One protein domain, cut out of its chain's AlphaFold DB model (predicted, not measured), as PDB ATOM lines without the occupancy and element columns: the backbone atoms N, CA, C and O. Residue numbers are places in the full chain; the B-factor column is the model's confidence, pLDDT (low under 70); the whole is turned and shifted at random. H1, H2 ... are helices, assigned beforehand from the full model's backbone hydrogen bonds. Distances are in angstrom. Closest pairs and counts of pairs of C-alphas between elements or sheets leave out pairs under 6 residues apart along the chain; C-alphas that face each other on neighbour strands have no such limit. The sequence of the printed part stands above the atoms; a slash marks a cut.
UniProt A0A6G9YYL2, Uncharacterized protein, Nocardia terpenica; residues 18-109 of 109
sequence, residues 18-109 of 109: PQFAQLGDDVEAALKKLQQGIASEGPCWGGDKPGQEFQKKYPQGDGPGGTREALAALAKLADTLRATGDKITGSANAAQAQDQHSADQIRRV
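Overview. This is residues 18 to 109 of the 109 residues of an uncharacterized protein of Nocardia terpenica (UniProt A0A6G9YYL2). Two long helices, H1 and the much longer H3, lie side by side and run opposite ways, and the short H2 sits in the turn of chain that joins them at one end of the rod. At the other end residues 90 to 109, of which 90 to 107 belong to H3, stick out alone. The printed part has 92 residues, with three named helices in the order H1, H2, H3 and no named strand: the class is all helix. The whole is extended, with a radius of gyration of the C-alphas of 23.6 A and spans of 86 by 21 by 9 A.

Arrangement. Start with H1, residues 18 to 41, and look across to H3, residues 67 to 107: they touch, H3 with residues 71 to 85 alone. Their closest C-alphas are those of Gly 24 and Ala 78, 4.1 A apart. Their lines stand at a shallow tilt of 10 degrees, opposite ways. Between them along the chain is H2, residues 49 to 57, which is apart from H1 and from H3. In H1 and H3 every O i to N i+4 pair is within hydrogen-bond range; in H2 4 of 5 are.

Along the chain. Find C-alpha 18 at (141.917, 216.905, 153.728); from there H1 runs 35.1 A to C-alpha 41 at (135.278, 217.582, 188.194). H2 runs from Lys 49 to Lys 57. H3 runs 60.6 A from Thr 67 to C-alpha 107 at (145.217, 227.478, 121.355).

Size, cuts and confidence. The C-alphas of Lys 49 and Val 109, the two farthest apart, are 85.7 A apart. Without residues 90 to 109, which stand free, the body spans 56 by 21 by 9 A. The printed part has no cut, and both links are short, of 7 and 9 residues. Look for pLDDT under 70 at residues 62 to 65 and at 109, the chain's last residue; the mean of the printed part is 89.2.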
ATOM      1  N   PRO A  18     142.720 217.718 152.814       96.44
ATOM      2  CA  PRO A  18     141.917 216.905 153.728       96.44
ATOM      3  C   PRO A  18     142.596 216.619 155.071       96.44
ATOM      4  O   PRO A  18     141.912 216.444 156.074       96.44
ATOM      5  N   GLN A  19     143.932 216.602 155.121       96.81
ATOM      6  CA  GLN A  19     144.671 216.356 156.363       96.81
ATOM      7  C   GLN A  19     144.488 217.504 157.362       96.81
ATOM      8  O   GLN A  19     144.415 217.268 158.563       96.81
ATOM      9  N   PHE A  20     144.360 218.741 156.875       96.62
ATOM     10  CA  PHE A  20     144.070 219.903 157.717       96.62
ATOM     11  C   PHE A  20     142.635 219.889 158.247       96.62
ATOM     12  O   PHE A  20     142.414 220.247 159.403       96.62
ATOM     13  N   ALA A  21     141.676 219.447 157.428       93.00
ATOM     14  CA  ALA A  21     140.301 219.247 157.874       93.00
ATOM     15  C   ALA A  21     140.235 218.175 158.974       93.00
ATOM     16  O   ALA A  21     139.715 218.447 160.054       93.00
ATOM     17  N   GLN A  22     140.873 217.021 158.746       96.62
ATOM     18  CA  GLN A  22     140.956 215.943 159.734       96.62
ATOM     19  C   GLN A  22     141.625 216.407 161.032       96.62
ATOM     20  O   GLN A  22     141.116 216.140 162.115       96.62
ATOM     21  N   LEU A  23     142.733 217.149 160.940       97.38
ATOM     22  CA  LEU A  23     143.410 217.673 162.124       97.38
ATOM     23  C   LEU A  23     142.520 218.659 162.898       97.38
ATOM     24  O   LEU A  23     142.535 218.660 164.127       97.38
ATOM     25  N   GLY A  24     141.727 219.480 162.202       97.56
ATOM     26  CA  GLY A  24     140.723 220.339 162.832       97.56
ATOM     27  C   GLY A  24     139.666 219.537 163.597       97.56
ATOM     28  O   GLY A  24     139.352 219.867 164.742       97.56
ATOM     29  N   ASP A  25     139.176 218.448 163.005       97.38
ATOM     30  CA  ASP A  25     138.205 217.548 163.638       97.38
ATOM     31  C   ASP A  25     138.784 216.821 164.857       97.38
ATOM     32  O   ASP A  25     138.122 216.728 165.894       97.38
ATOM     33  N   ASP A  26     140.038 216.377 164.777       98.00
ATOM     34  CA  ASP A  26     140.741 215.732 165.886       98.00
ATOM     35  C   ASP A  26     140.929 216.700 167.067       98.00
ATOM     36  O   ASP A  26     140.695 216.330 168.224       98.00
ATOM     37  N   VAL A  27     141.294 217.959 166.788       97.88
ATOM     38  CA  VAL A  27     141.410 219.013 167.810       97.88
ATOM     39  C   VAL A  27     140.051 219.300 168.448       97.88
ATOM     40  O   VAL A  27     139.966 219.393 169.674       97.88
ATOM     41  N   GLU A  28     138.972 219.391 167.665       97.56
ATOM     42  CA  GLU A  28     137.627 219.596 168.215       97.56
ATOM     43  C   GLU A  28     137.170 218.406 169.075       97.56
ATOM     44  O   GLU A  28     136.595 218.592 170.151       97.56
ATOM     45  N   ALA A  29     137.447 217.175 168.644       97.94
ATOM     46  CA  ALA A  29     137.116 215.978 169.409       97.94
ATOM     47  C   ALA A  29     137.884 215.920 170.739       97.94
ATOM     48  O   ALA A  29     137.304 215.595 171.781       97.94
ATOM     49  N   ALA A  30     139.175 216.264 170.729       97.62
ATOM     50  CA  ALA A  30     139.987 216.374 171.937       97.62
ATOM     51  C   ALA A  30     139.474 217.486 172.866       97.62
ATOM     52  O   ALA A  30     139.346 217.267 174.072       97.62
ATOM     53  N   LEU A  31     139.105 218.644 172.311       96.00
ATOM     54  CA  LEU A  31     138.523 219.754 173.064       96.00
ATOM     55  C   LEU A  31     137.214 219.350 173.751       96.00
ATOM     56  O   LEU A  31     137.041 219.631 174.934       96.00
ATOM     57  N   LYS A  32     136.315 218.645 173.054       95.81
ATOM     58  CA  LYS A  32     135.063 218.143 173.644       95.81
ATOM     59  C   LYS A  32     135.325 217.207 174.822       95.81
ATOM     60  O   LYS A  32     134.689 217.352 175.863       95.81
ATOM     61  N   LYS A  33     136.288 216.289 174.692       96.25
ATOM     62  CA  LYS A  33     136.692 215.394 175.792       96.25
ATOM     63  C   LYS A  33     137.248 216.176 176.982       96.25
ATOM     64  O   LYS A  33     136.879 215.895 178.118       96.25
ATOM     65  N   LEU A  34     138.085 217.181 176.726       92.38
ATOM     66  CA  LEU A  34     138.634 218.049 177.768       92.38
ATOM     67  C   LEU A  34     137.529 218.834 178.491       92.38
ATOM     68  O   LEU A  34     137.503 218.865 179.717       92.38
ATOM     69  N   GLN A  35     136.590 219.425 177.748       90.81
ATOM     70  CA  GLN A  35     135.447 220.152 178.310       90.81
ATOM     71  C   GLN A  35     134.573 219.254 179.186       90.81
ATOM     72  O   GLN A  35     134.177 219.662 180.274       90.81
ATOM     73  N   GLN A  36     134.300 218.028 178.735       91.81
ATOM     74  CA  GLN A  36     133.551 217.041 179.513       91.81
ATOM     75  C   GLN A  36     134.287 216.657 180.799       91.81
ATOM     76  O   GLN A  36     133.662 216.609 181.856       91.81
ATOM     77  N   GLY A  37     135.605 216.438 180.728       90.50
ATOM     78  CA  GLY A  37     136.437 216.157 181.899       90.50
ATOM     79  C   GLY A  37     136.378 217.287 182.926       90.50
ATOM     80  O   GLY A  37     135.988 217.054 184.068       90.50
ATOM     81  N   ILE A  38     136.640 218.525 182.498       86.44
ATOM     82  CA  ILE A  38     136.577 219.711 183.367       86.44
ATOM     83  C   ILE A  38     135.180 219.871 183.983       86.44
ATOM     84  O   ILE A  38     135.051 220.130 185.176       86.44
ATOM     85  N   ALA A  39     134.120 219.695 183.190       84.38
ATOM     86  CA  ALA A  39     132.751 219.797 183.688       84.38
ATOM     87  C   ALA A  39     132.412 218.703 184.717       84.38
ATOM     88  O   ALA A  39     131.619 218.952 185.622       84.38
ATOM     89  N   SER A  40     133.008 217.511 184.589       87.06
ATOM     90  CA  SER A  40     132.785 216.389 185.509       87.06
ATOM     91  C   SER A  40     133.463 216.560 186.870       87.06
ATOM     92  O   SER A  40     132.954 216.044 187.862       87.06
ATOM     93  N   GLU A  41     134.572 217.302 186.936       84.00
ATOM     94  CA  GLU A  41     135.278 217.582 188.194       84.00
ATOM     95  C   GLU A  41     134.521 218.583 189.078       84.00
ATOM     96  O   GLU A  41     134.595 218.515 190.306       84.00
ATOM     97  N   GLY A  42     133.755 219.492 188.467       77.88
ATOM     98  CA  GLY A  42     133.074 220.566 189.185       77.88
ATOM     99  C   GLY A  42     134.047 221.578 189.816       77.88
ATOM    100  O   GLY A  42     135.234 221.609 189.486       77.88
ATOM    101  N   PRO A  43     133.562 222.464 190.702       77.44
ATOM    102  CA  PRO A  43     134.405 223.482 191.323       77.44
ATOM    103  C   PRO A  43     135.421 222.867 192.300       77.44
ATOM    104  O   PRO A  43     135.034 222.285 193.313       77.44
ATOM    105  N   CYS A  44     136.723 223.045 192.055       81.00
ATOM    106  CA  CYS A  44     137.776 222.445 192.890       81.00
ATOM    107  C   CYS A  44     137.938 223.117 194.265       81.00
ATOM    108  O   CYS A  44     138.598 222.559 195.137       81.00
ATOM    109  N   TRP A  45     137.386 224.321 194.464       86.25
ATOM    110  CA  TRP A  45     137.587 225.088 195.702       86.25
ATOM    111  C   TRP A  45     136.572 224.782 196.808       86.25
ATOM    112  O   TRP A  45     136.778 225.207 197.939       86.25
ATOM    113  N   GLY A  46     135.508 224.028 196.517       79.12
ATOM    114  CA  GLY A  46     134.406 223.820 197.457       79.12
ATOM    115  C   GLY A  46     133.500 225.052 197.599       79.12
ATOM    116  O   GLY A  46     133.845 226.168 197.219       79.12
ATOM    117  N   GLY A  47     132.284 224.838 198.108       84.38
ATOM    118  CA  GLY A  47     131.274 225.897 198.263       84.38
ATOM    119  C   GLY A  47     131.354 226.668 199.583       84.38
ATOM    120  O   GLY A  47     130.498 227.513 199.849       84.38
ATOM    121  N   ASP A  48     132.331 226.356 200.433       90.56
ATOM    122  CA  ASP A  48     132.499 226.976 201.740       90.56
ATOM    123  C   ASP A  48     133.150 228.366 201.637       90.56
ATOM    124  O   ASP A  48     133.578 228.826 200.578       90.56
ATOM    125  N   LYS A  49     133.176 229.090 202.759       91.44
ATOM    126  CA  LYS A  49     133.662 230.476 202.793       91.44
ATOM    127  C   LYS A  49     135.128 230.596 202.327       91.44
ATOM    128  O   LYS A  49     135.396 231.488 201.525       91.44
ATOM    129  N   PRO A  50     136.065 229.720 202.753       89.56
ATOM    130  CA  PRO A  50     137.403 229.653 202.167       89.56
ATOM    131  C   PRO A  50     137.392 229.429 200.651       89.56
ATOM    132  O   PRO A  50     138.029 230.202 199.936       89.56
ATOM    133  N   GLY A  51     136.641 228.442 200.152       88.56
ATOM    134  CA  GLY A  51     136.557 228.145 198.723       88.56
ATOM    135  C   GLY A  51     136.095 229.330 197.879       88.56
ATOM    136  O   GLY A  51     136.713 229.672 196.868       88.56
ATOM    137  N   GLN A  52     135.074 230.043 198.356       88.38
ATOM    138  CA  GLN A  52     134.570 231.252 197.703       88.38
ATOM    139  C   GLN A  52     135.602 232.393 197.681       88.38
ATOM    140  O   GLN A  52     135.701 233.106 196.683       88.38
ATOM    141  N   GLU A  53     136.391 232.581 198.747       89.56
ATOM    142  CA  GLU A  53     137.462 233.589 198.760       89.56
ATOM    143  C   GLU A  53     138.619 233.222 197.818       89.56
ATOM    144  O   GLU A  53     139.170 234.101 197.151       89.56
ATOM    145  N   PHE A  54     138.961 231.934 197.706       88.00
ATOM    146  CA  PHE A  54     139.953 231.457 196.737       88.00
ATOM    147  C   PHE A  54     139.495 231.691 195.296       88.00
ATOM    148  O   PHE A  54     140.267 232.220 194.495       88.00
ATOM    149  N   GLN A  55     138.230 231.398 194.980       86.19
ATOM    150  CA  GLN A  55     137.677 231.578 193.635       86.19
ATOM    151  C   GLN A  55     137.745 233.032 193.140       86.19
ATOM    152  O   GLN A  55     137.902 233.263 191.944       86.19
ATOM    153  N   LYS A  56     137.683 234.028 194.034       84.38
ATOM    154  CA  LYS A  56     137.830 235.446 193.655       84.38
ATOM    155  C   LYS A  56     139.215 235.775 193.092       84.38
ATOM    156  O   LYS A  56     139.327 236.654 192.245       84.38
ATOM    157  N   LYS A  57     140.263 235.109 193.591       85.00
ATOM    158  CA  LYS A  57     141.658 235.307 193.150       85.00
ATOM    159  C   LYS A  57     142.094 234.299 192.087       85.00
ATOM    160  O   LYS A  57     142.960 234.619 191.282       85.00
ATOM    161  N   TYR A  58     141.492 233.112 192.095       81.31
ATOM    162  CA  TYR A  58     141.761 232.007 191.178       81.31
ATOM    163  C   TYR A  58     140.447 231.517 190.558       81.31
ATOM    164  O   TYR A  58     139.918 230.471 190.960       81.31
ATOM    165  N   PRO A  59     139.879 232.295 189.622       77.88
ATOM    166  CA  PRO A  59     138.599 231.975 189.014       77.88
ATOM    167  C   PRO A  59     138.664 230.649 188.254       77.88
ATOM    168  O   PRO A  59     139.578 230.387 187.475       77.88
ATOM    169  N   GLN A  60     137.652 229.816 188.479       74.38
ATOM    170  CA  GLN A  60     137.409 228.591 187.724       74.38
ATOM    171  C   GLN A  60     136.326 228.870 186.677       74.38
ATOM    172  O   GLN A  60     135.362 229.586 186.958       74.38
ATOM    173  N   GLY A  61     136.477 228.326 185.470       70.56
ATOM    174  CA  GLY A  61     135.490 228.478 184.399       70.56
ATOM    175  C   GLY A  61     135.609 229.787 183.612       70.56
ATOM    176  O   GLY A  61     136.648 230.058 183.010       70.56
ATOM    177  N   ASP A  62     134.515 230.553 183.561       65.88
ATOM    178  CA  ASP A  62     134.248 231.538 182.503       65.88
ATOM    179  C   ASP A  62     134.877 232.931 182.666       65.88
ATOM    180  O   ASP A  62     134.776 233.762 181.761       65.88
ATOM    181  N   GLY A  63     135.503 233.202 183.811       66.06
ATOM    182  CA  GLY A  63     136.128 234.495 184.100       66.06
ATOM    183  C   GLY A  63     137.530 234.660 183.488       66.06
ATOM    184  O   GLY A  63     138.164 233.666 183.123       66.06
ATOM    185  N   PRO A  64     138.052 235.902 183.423       62.34
ATOM    186  CA  PRO A  64     139.438 236.175 183.033       62.34
ATOM    187  C   PRO A  64     140.426 235.393 183.905       62.34
ATOM    188  O   PRO A  64     140.297 235.391 185.129       62.34
ATOM    189  N   GLY A  65     141.403 234.726 183.284       68.81
ATOM    190  CA  GLY A  65     142.368 233.862 183.983       68.81
ATOM    191  C   GLY A  65     141.852 232.465 184.361       68.81
ATOM    192  O   GLY A  65     142.592 231.697 184.974       68.81
ATOM    193  N   GLY A  66     140.611 232.123 183.994       76.81
ATOM    194  CA  GLY A  66     140.068 230.768 184.084       76.81
ATOM    195  C   GLY A  66     140.400 229.895 182.866       76.81
ATOM    196  O   GLY A  66     141.135 230.281 181.957       76.81
ATOM    197  N   THR A  67     139.815 228.697 182.807       81.38
ATOM    198  CA  THR A  67     140.041 227.737 181.709       81.38
ATOM    199  C   THR A  67     139.384 228.153 180.391       81.38
ATOM    200  O   THR A  67     139.768 227.652 179.334       81.38
ATOM    201  N   ARG A  68     138.416 229.080 180.418       83.00
ATOM    202  CA  ARG A  68     137.652 229.498 179.233       83.00
ATOM    203  C   ARG A  68     138.525 230.026 178.105       83.00
ATOM    204  O   ARG A  68     138.289 229.668 176.955       83.00
ATOM    205  N   GLU A  69     139.515 230.860 178.409       85.44
ATOM    206  CA  GLU A  69     140.394 231.438 177.385       85.44
ATOM    207  C   GLU A  69     141.181 230.349 176.650       85.44
ATOM    208  O   GLU A  69     141.236 230.346 175.420       85.44
ATOM    209  N   ALA A  70     141.708 229.370 177.391       87.38
ATOM    210  CA  ALA A  70     142.413 228.229 176.816       87.38
ATOM    211  C   ALA A  70     141.484 227.358 175.952       87.38
ATOM    212  O   ALA A  70     141.839 226.995 174.829       87.38
ATOM    213  N   LEU A  71     140.269 227.067 176.430       91.25
ATOM    214  CA  LEU A  71     139.275 226.296 175.674       91.25
ATOM    215  C   LEU A  71     138.833 227.028 174.394       91.25
ATOM    216  O   LEU A  71     138.696 226.405 173.342       91.25
ATOM    217  N   ALA A  72     138.660 228.350 174.456       91.44
ATOM    218  CA  ALA A  72     138.329 229.175 173.296       91.44
ATOM    219  C   ALA A  72     139.483 229.238 172.281       91.44
ATOM    220  O   ALA A  72     139.247 229.193 171.073       91.44
ATOM    221  N   ALA A  73     140.733 229.301 172.749       92.94
ATOM    222  CA  ALA A  73     141.906 229.258 171.881       92.94
ATOM    223  C   ALA A  73     142.014 227.922 171.126       92.94
ATOM    224  O   ALA A  73     142.312 227.920 169.933       92.94
ATOM    225  N   LEU A  74     141.711 226.798 171.787       95.12
ATOM    226  CA  LEU A  74     141.665 225.476 171.154       95.12
ATOM    227  C   LEU A  74     140.531 225.360 170.126       95.12
ATOM    228  O   LEU A  74     140.746 224.808 169.049       95.12
ATOM    229  N   ALA A  75     139.353 225.925 170.411       95.94
ATOM    230  CA  ALA A  75     138.257 225.972 169.439       95.94
ATOM    231  C   ALA A  75     138.673 226.754 168.183       95.94
ATOM    232  O   ALA A  75     138.561 226.263 167.062       95.94
ATOM    233  N   LYS A  76     139.271 227.935 168.378       97.12
ATOM    234  CA  LYS A  76     139.795 228.756 167.282       97.12
ATOM    235  C   LYS A  76     140.893 228.044 166.489       97.12
ATOM    236  O   LYS A  76     141.008 228.256 165.281       97.12
ATOM    237  N   LEU A  77     141.716 227.226 167.146       97.56
ATOM    238  CA  LEU A  77     142.731 226.419 166.476       97.56
ATOM    239  C   LEU A  77     142.087 225.400 165.528       97.56
ATOM    240  O   LEU A  77     142.499 225.338 164.371       97.56
ATOM    241  N   ALA A  78     141.060 224.669 165.975       97.56
ATOM    242  CA  ALA A  78     140.316 223.738 165.122       97.56
ATOM    243  C   ALA A  78     139.742 224.443 163.879       97.56
ATOM    244  O   ALA A  78     139.954 223.991 162.753       97.56
ATOM    245  N   ASP A  79     139.111 225.604 164.065       97.56
ATOM    246  CA  ASP A  79     138.565 226.400 162.958       97.56
ATOM    247  C   ASP A  79     139.654 226.891 161.997       97.56
ATOM    248  O   ASP A  79     139.495 226.854 160.777       97.56
ATOM    249  N   THR A  80     140.794 227.324 162.539       98.12
ATOM    250  CA  THR A  80     141.933 227.797 161.739       98.12
ATOM    251  C   THR A  80     142.519 226.677 160.884       98.12
ATOM    252  O   THR A  80     142.908 226.919 159.740       98.12
ATOM    253  N   LEU A  81     142.567 225.451 161.408       97.88
ATOM    254  CA  LEU A  81     143.034 224.280 160.670       97.88
ATOM    255  C   LEU A  81     142.108 223.956 159.496       97.88
ATOM    256  O   LEU A  81     142.585 223.863 158.366       97.88
ATOM    257  N   ARG A  82     140.789 223.910 159.714       97.19
ATOM    258  CA  ARG A  82     139.811 223.703 158.631       97.19
ATOM    259  C   ARG A  82     139.906 224.786 157.564       97.19
ATOM    260  O   ARG A  82     140.096 224.482 156.389       97.19
ATOM    261  N   ALA A  83     139.919 226.049 157.990       96.94
ATOM    262  CA  ALA A  83     140.062 227.186 157.087       96.94
ATOM    263  C   ALA A  83     141.383 227.153 156.296       96.94
ATOM    264  O   ALA A  83     141.470 227.700 155.198       96.94
ATOM    265  N   THR A  84     142.431 226.533 156.840       96.69
ATOM    266  CA  THR A  84     143.699 226.335 156.130       96.69
ATOM    267  C   THR A  84     143.548 225.289 155.025       96.69
ATOM    268  O   THR A  84     143.978 225.550 153.902       96.69
ATOM    269  N   GLY A  85     142.874 224.165 155.289       95.62
ATOM    270  CA  GLY A  85     142.522 223.176 154.260       95.62
ATOM    271  C   GLY A  85     141.682 223.774 153.124       95.62
ATOM    272  O   GLY A  85     141.986 223.564 151.945       95.62
ATOM    273  N   ASP A  86     140.695 224.606 153.463       95.81
ATOM    274  CA  ASP A  86     139.865 225.311 152.478       95.81
ATOM    275  C   ASP A  86     140.696 226.260 151.609       95.81
ATOM    276  O   ASP A  86     140.561 226.277 150.383       95.81
ATOM    277  N   LYS A  87     141.611 227.021 152.223       95.44
ATOM    278  CA  LYS A  87     142.515 227.924 151.499       95.44
ATOM    279  C   LYS A  87     143.451 227.170 150.565       95.44
ATOM    280  O   LYS A  87     143.627 227.608 149.435       95.44
ATOM    281  N   ILE A  88     144.009 226.038 150.996       94.50
ATOM    282  CA  ILE A  88     144.863 225.186 150.152       94.50
ATOM    283  C   ILE A  88     144.078 224.696 148.929       94.50
ATOM    284  O   ILE A  88     144.564 224.784 147.800       94.50
ATOM    285  N   THR A  89     142.838 224.247 149.134       94.69
ATOM    286  CA  THR A  89     141.941 223.837 148.041       94.69
ATOM    287  C   THR A  89     141.634 225.005 147.101       94.69
ATOM    288  O   THR A  89     141.684 224.857 145.878       94.69
ATOM    289  N   GLY A  90     141.368 226.190 147.655       94.25
ATOM    290  CA  GLY A  90     141.162 227.419 146.891       94.25
ATOM    291  C   GLY A  90     142.374 227.790 146.034       94.25
ATOM    292  O   GLY A  90     142.219 228.086 144.850       94.25
ATOM    293  N   SER A  91     143.584 227.701 146.593       92.12
ATOM    294  CA  SER A  91     144.838 227.922 145.867       92.12
ATOM    295  C   SER A  91     145.033 226.926 144.722       92.12
ATOM    296  O   SER A  91     145.409 227.339 143.628       92.12
ATOM    297  N   ALA A  92     144.728 225.641 144.934       92.75
ATOM    298  CA  ALA A  92     144.794 224.624 143.881       92.75
ATOM    299  C   ALA A  92     143.847 224.945 142.714       92.75
ATOM    300  O   ALA A  92     144.228 224.864 141.546       92.75
ATOM    301  N   ASN A  93     142.617 225.357 143.026       94.19
ATOM    302  CA  ASN A  93     141.627 225.726 142.019       94.19
ATOM    303  C   ASN A  93     142.040 226.981 141.241       94.19
ATOM    304  O   ASN A  93     141.887 227.012 140.022       94.19
ATOM    305  N   ALA A  94     142.595 227.985 141.925       92.06
ATOM    306  CA  ALA A  94     143.086 229.203 141.287       92.06
ATOM    307  C   ALA A  94     144.258 228.920 140.334       92.06
ATOM    308  O   ALA A  94     144.247 229.402 139.203       92.06
ATOM    309  N   ALA A  95     145.226 228.099 140.758       90.12
ATOM    310  CA  ALA A  95     146.356 227.703 139.919       90.12
ATOM    311  C   ALA A  95     145.890 226.950 138.660       90.12
ATOM    312  O   ALA A  95     146.233 227.335 137.546       90.12
ATOM    313  N   GLN A  96     145.018 225.948 138.816       91.38
ATOM    314  CA  GLN A  96     144.500 225.194 137.672       91.38
ATOM    315  C   GLN A  96     143.671 226.064 136.710       91.38
ATOM    316  O   GLN A  96     143.757 225.887 135.495       91.38
ATOM    317  N   ALA A  97     142.862 226.994 137.225       91.81
ATOM    318  CA  ALA A  97     142.077 227.901 136.389       91.81
ATOM    319  C   ALA A  97     142.975 228.841 135.567       91.81
ATOM    320  O   ALA A  97     142.695 229.085 134.392       91.81
ATOM    321  N   GLN A  98     144.062 229.332 136.167       89.75
ATOM    322  CA  GLN A  98     145.051 230.157 135.477       89.75
ATOM    323  C   GLN A  98     145.737 229.380 134.346       89.75
ATOM    324  O   GLN A  98     145.807 229.887 133.226       89.75
ATOM    325  N   ASP A  99     146.166 228.141 134.603       87.94
ATOM    326  CA  ASP A  99     146.802 227.289 133.591       87.94
ATOM    327  C   ASP A  99     145.868 227.006 132.408       87.94
ATOM    328  O   ASP A  99     146.263 227.123 131.247       87.94
ATOM    329  N   GLN A 100     144.601 226.690 132.688       90.31
ATOM    330  CA  GLN A 100     143.586 226.473 131.652       90.31
ATOM    331  C   GLN A 100     143.344 227.740 130.825       90.31
ATOM    332  O   GLN A 100     143.287 227.671 129.596       90.31
ATOM    333  N   HIS A 101     143.256 228.903 131.478       91.00
ATOM    334  CA  HIS A 101     143.081 230.181 130.795       91.00
ATOM    335  C   HIS A 101     144.250 230.489 129.852       91.00
ATOM    336  O   HIS A 101     144.034 230.864 128.698       91.00
ATOM    337  N   SER A 102     145.485 230.286 130.314       88.81
ATOM    338  CA  SER A 102     146.686 230.466 129.497       88.81
ATOM    339  C   SER A 102     146.744 229.477 128.326       88.81
ATOM    340  O   SER A 102     147.036 229.883 127.200       88.81
ATOM    341  N   ALA A 103     146.401 228.203 128.543       90.31
ATOM    342  CA  ALA A 103     146.356 227.195 127.483       90.31
ATOM    343  C   ALA A 103     145.316 227.523 126.395       90.31
ATOM    344  O   ALA A 103     145.593 227.369 125.203       90.31
ATOM    345  N   ASP A 104     144.137 228.014 126.781       93.00
ATOM    346  CA  ASP A 104     143.087 228.411 125.840       93.00
ATOM    347  C   ASP A 104     143.466 229.637 125.006       93.00
ATOM    348  O   ASP A 104     143.101 229.710 123.832       93.00
ATOM    349  N   GLN A 105     144.204 230.590 125.580       91.62
ATOM    350  CA  GLN A 105     144.733 231.730 124.828       91.62
ATOM    351  C   GLN A 105     145.756 231.284 123.780       91.62
ATOM    352  O   GLN A 105     145.676 231.725 122.636       91.62
ATOM    353  N   ILE A 106     146.662 230.369 124.141       90.38
ATOM    354  CA  ILE A 106     147.664 229.821 123.215       90.38
ATOM    355  C   ILE A 106     147.003 229.002 122.099       90.38
ATOM    356  O   ILE A 106     147.434 229.057 120.958       90.38
ATOM    357  N   ARG A 107     145.929 228.258 122.384       86.19
ATOM    358  CA  ARG A 107     145.217 227.478 121.355       86.19
ATOM    359  C   ARG A 107     144.514 228.358 120.305       86.19
ATOM    360  O   ARG A 107     144.136 227.855 119.251       86.19
ATOM    361  N   ARG A 108     144.272 229.638 120.606       80.81
ATOM    362  CA  ARG A 108     143.552 230.583 119.733       80.81
ATOM    363  C   ARG A 108     144.467 231.427 118.838       80.81
ATOM    364  O   ARG A 108     143.930 232.185 118.030       80.81
ATOM    365  N   VAL A 109     145.787 231.333 119.002       66.19
ATOM    366  CA  VAL A 109     146.793 231.982 118.140       66.19
ATOM    367  C   VAL A 109     147.351 231.002 117.117       66.19
ATOM    368  O   VAL A 109     147.739 231.489 116.034       66.19
TER     369      VAL A 109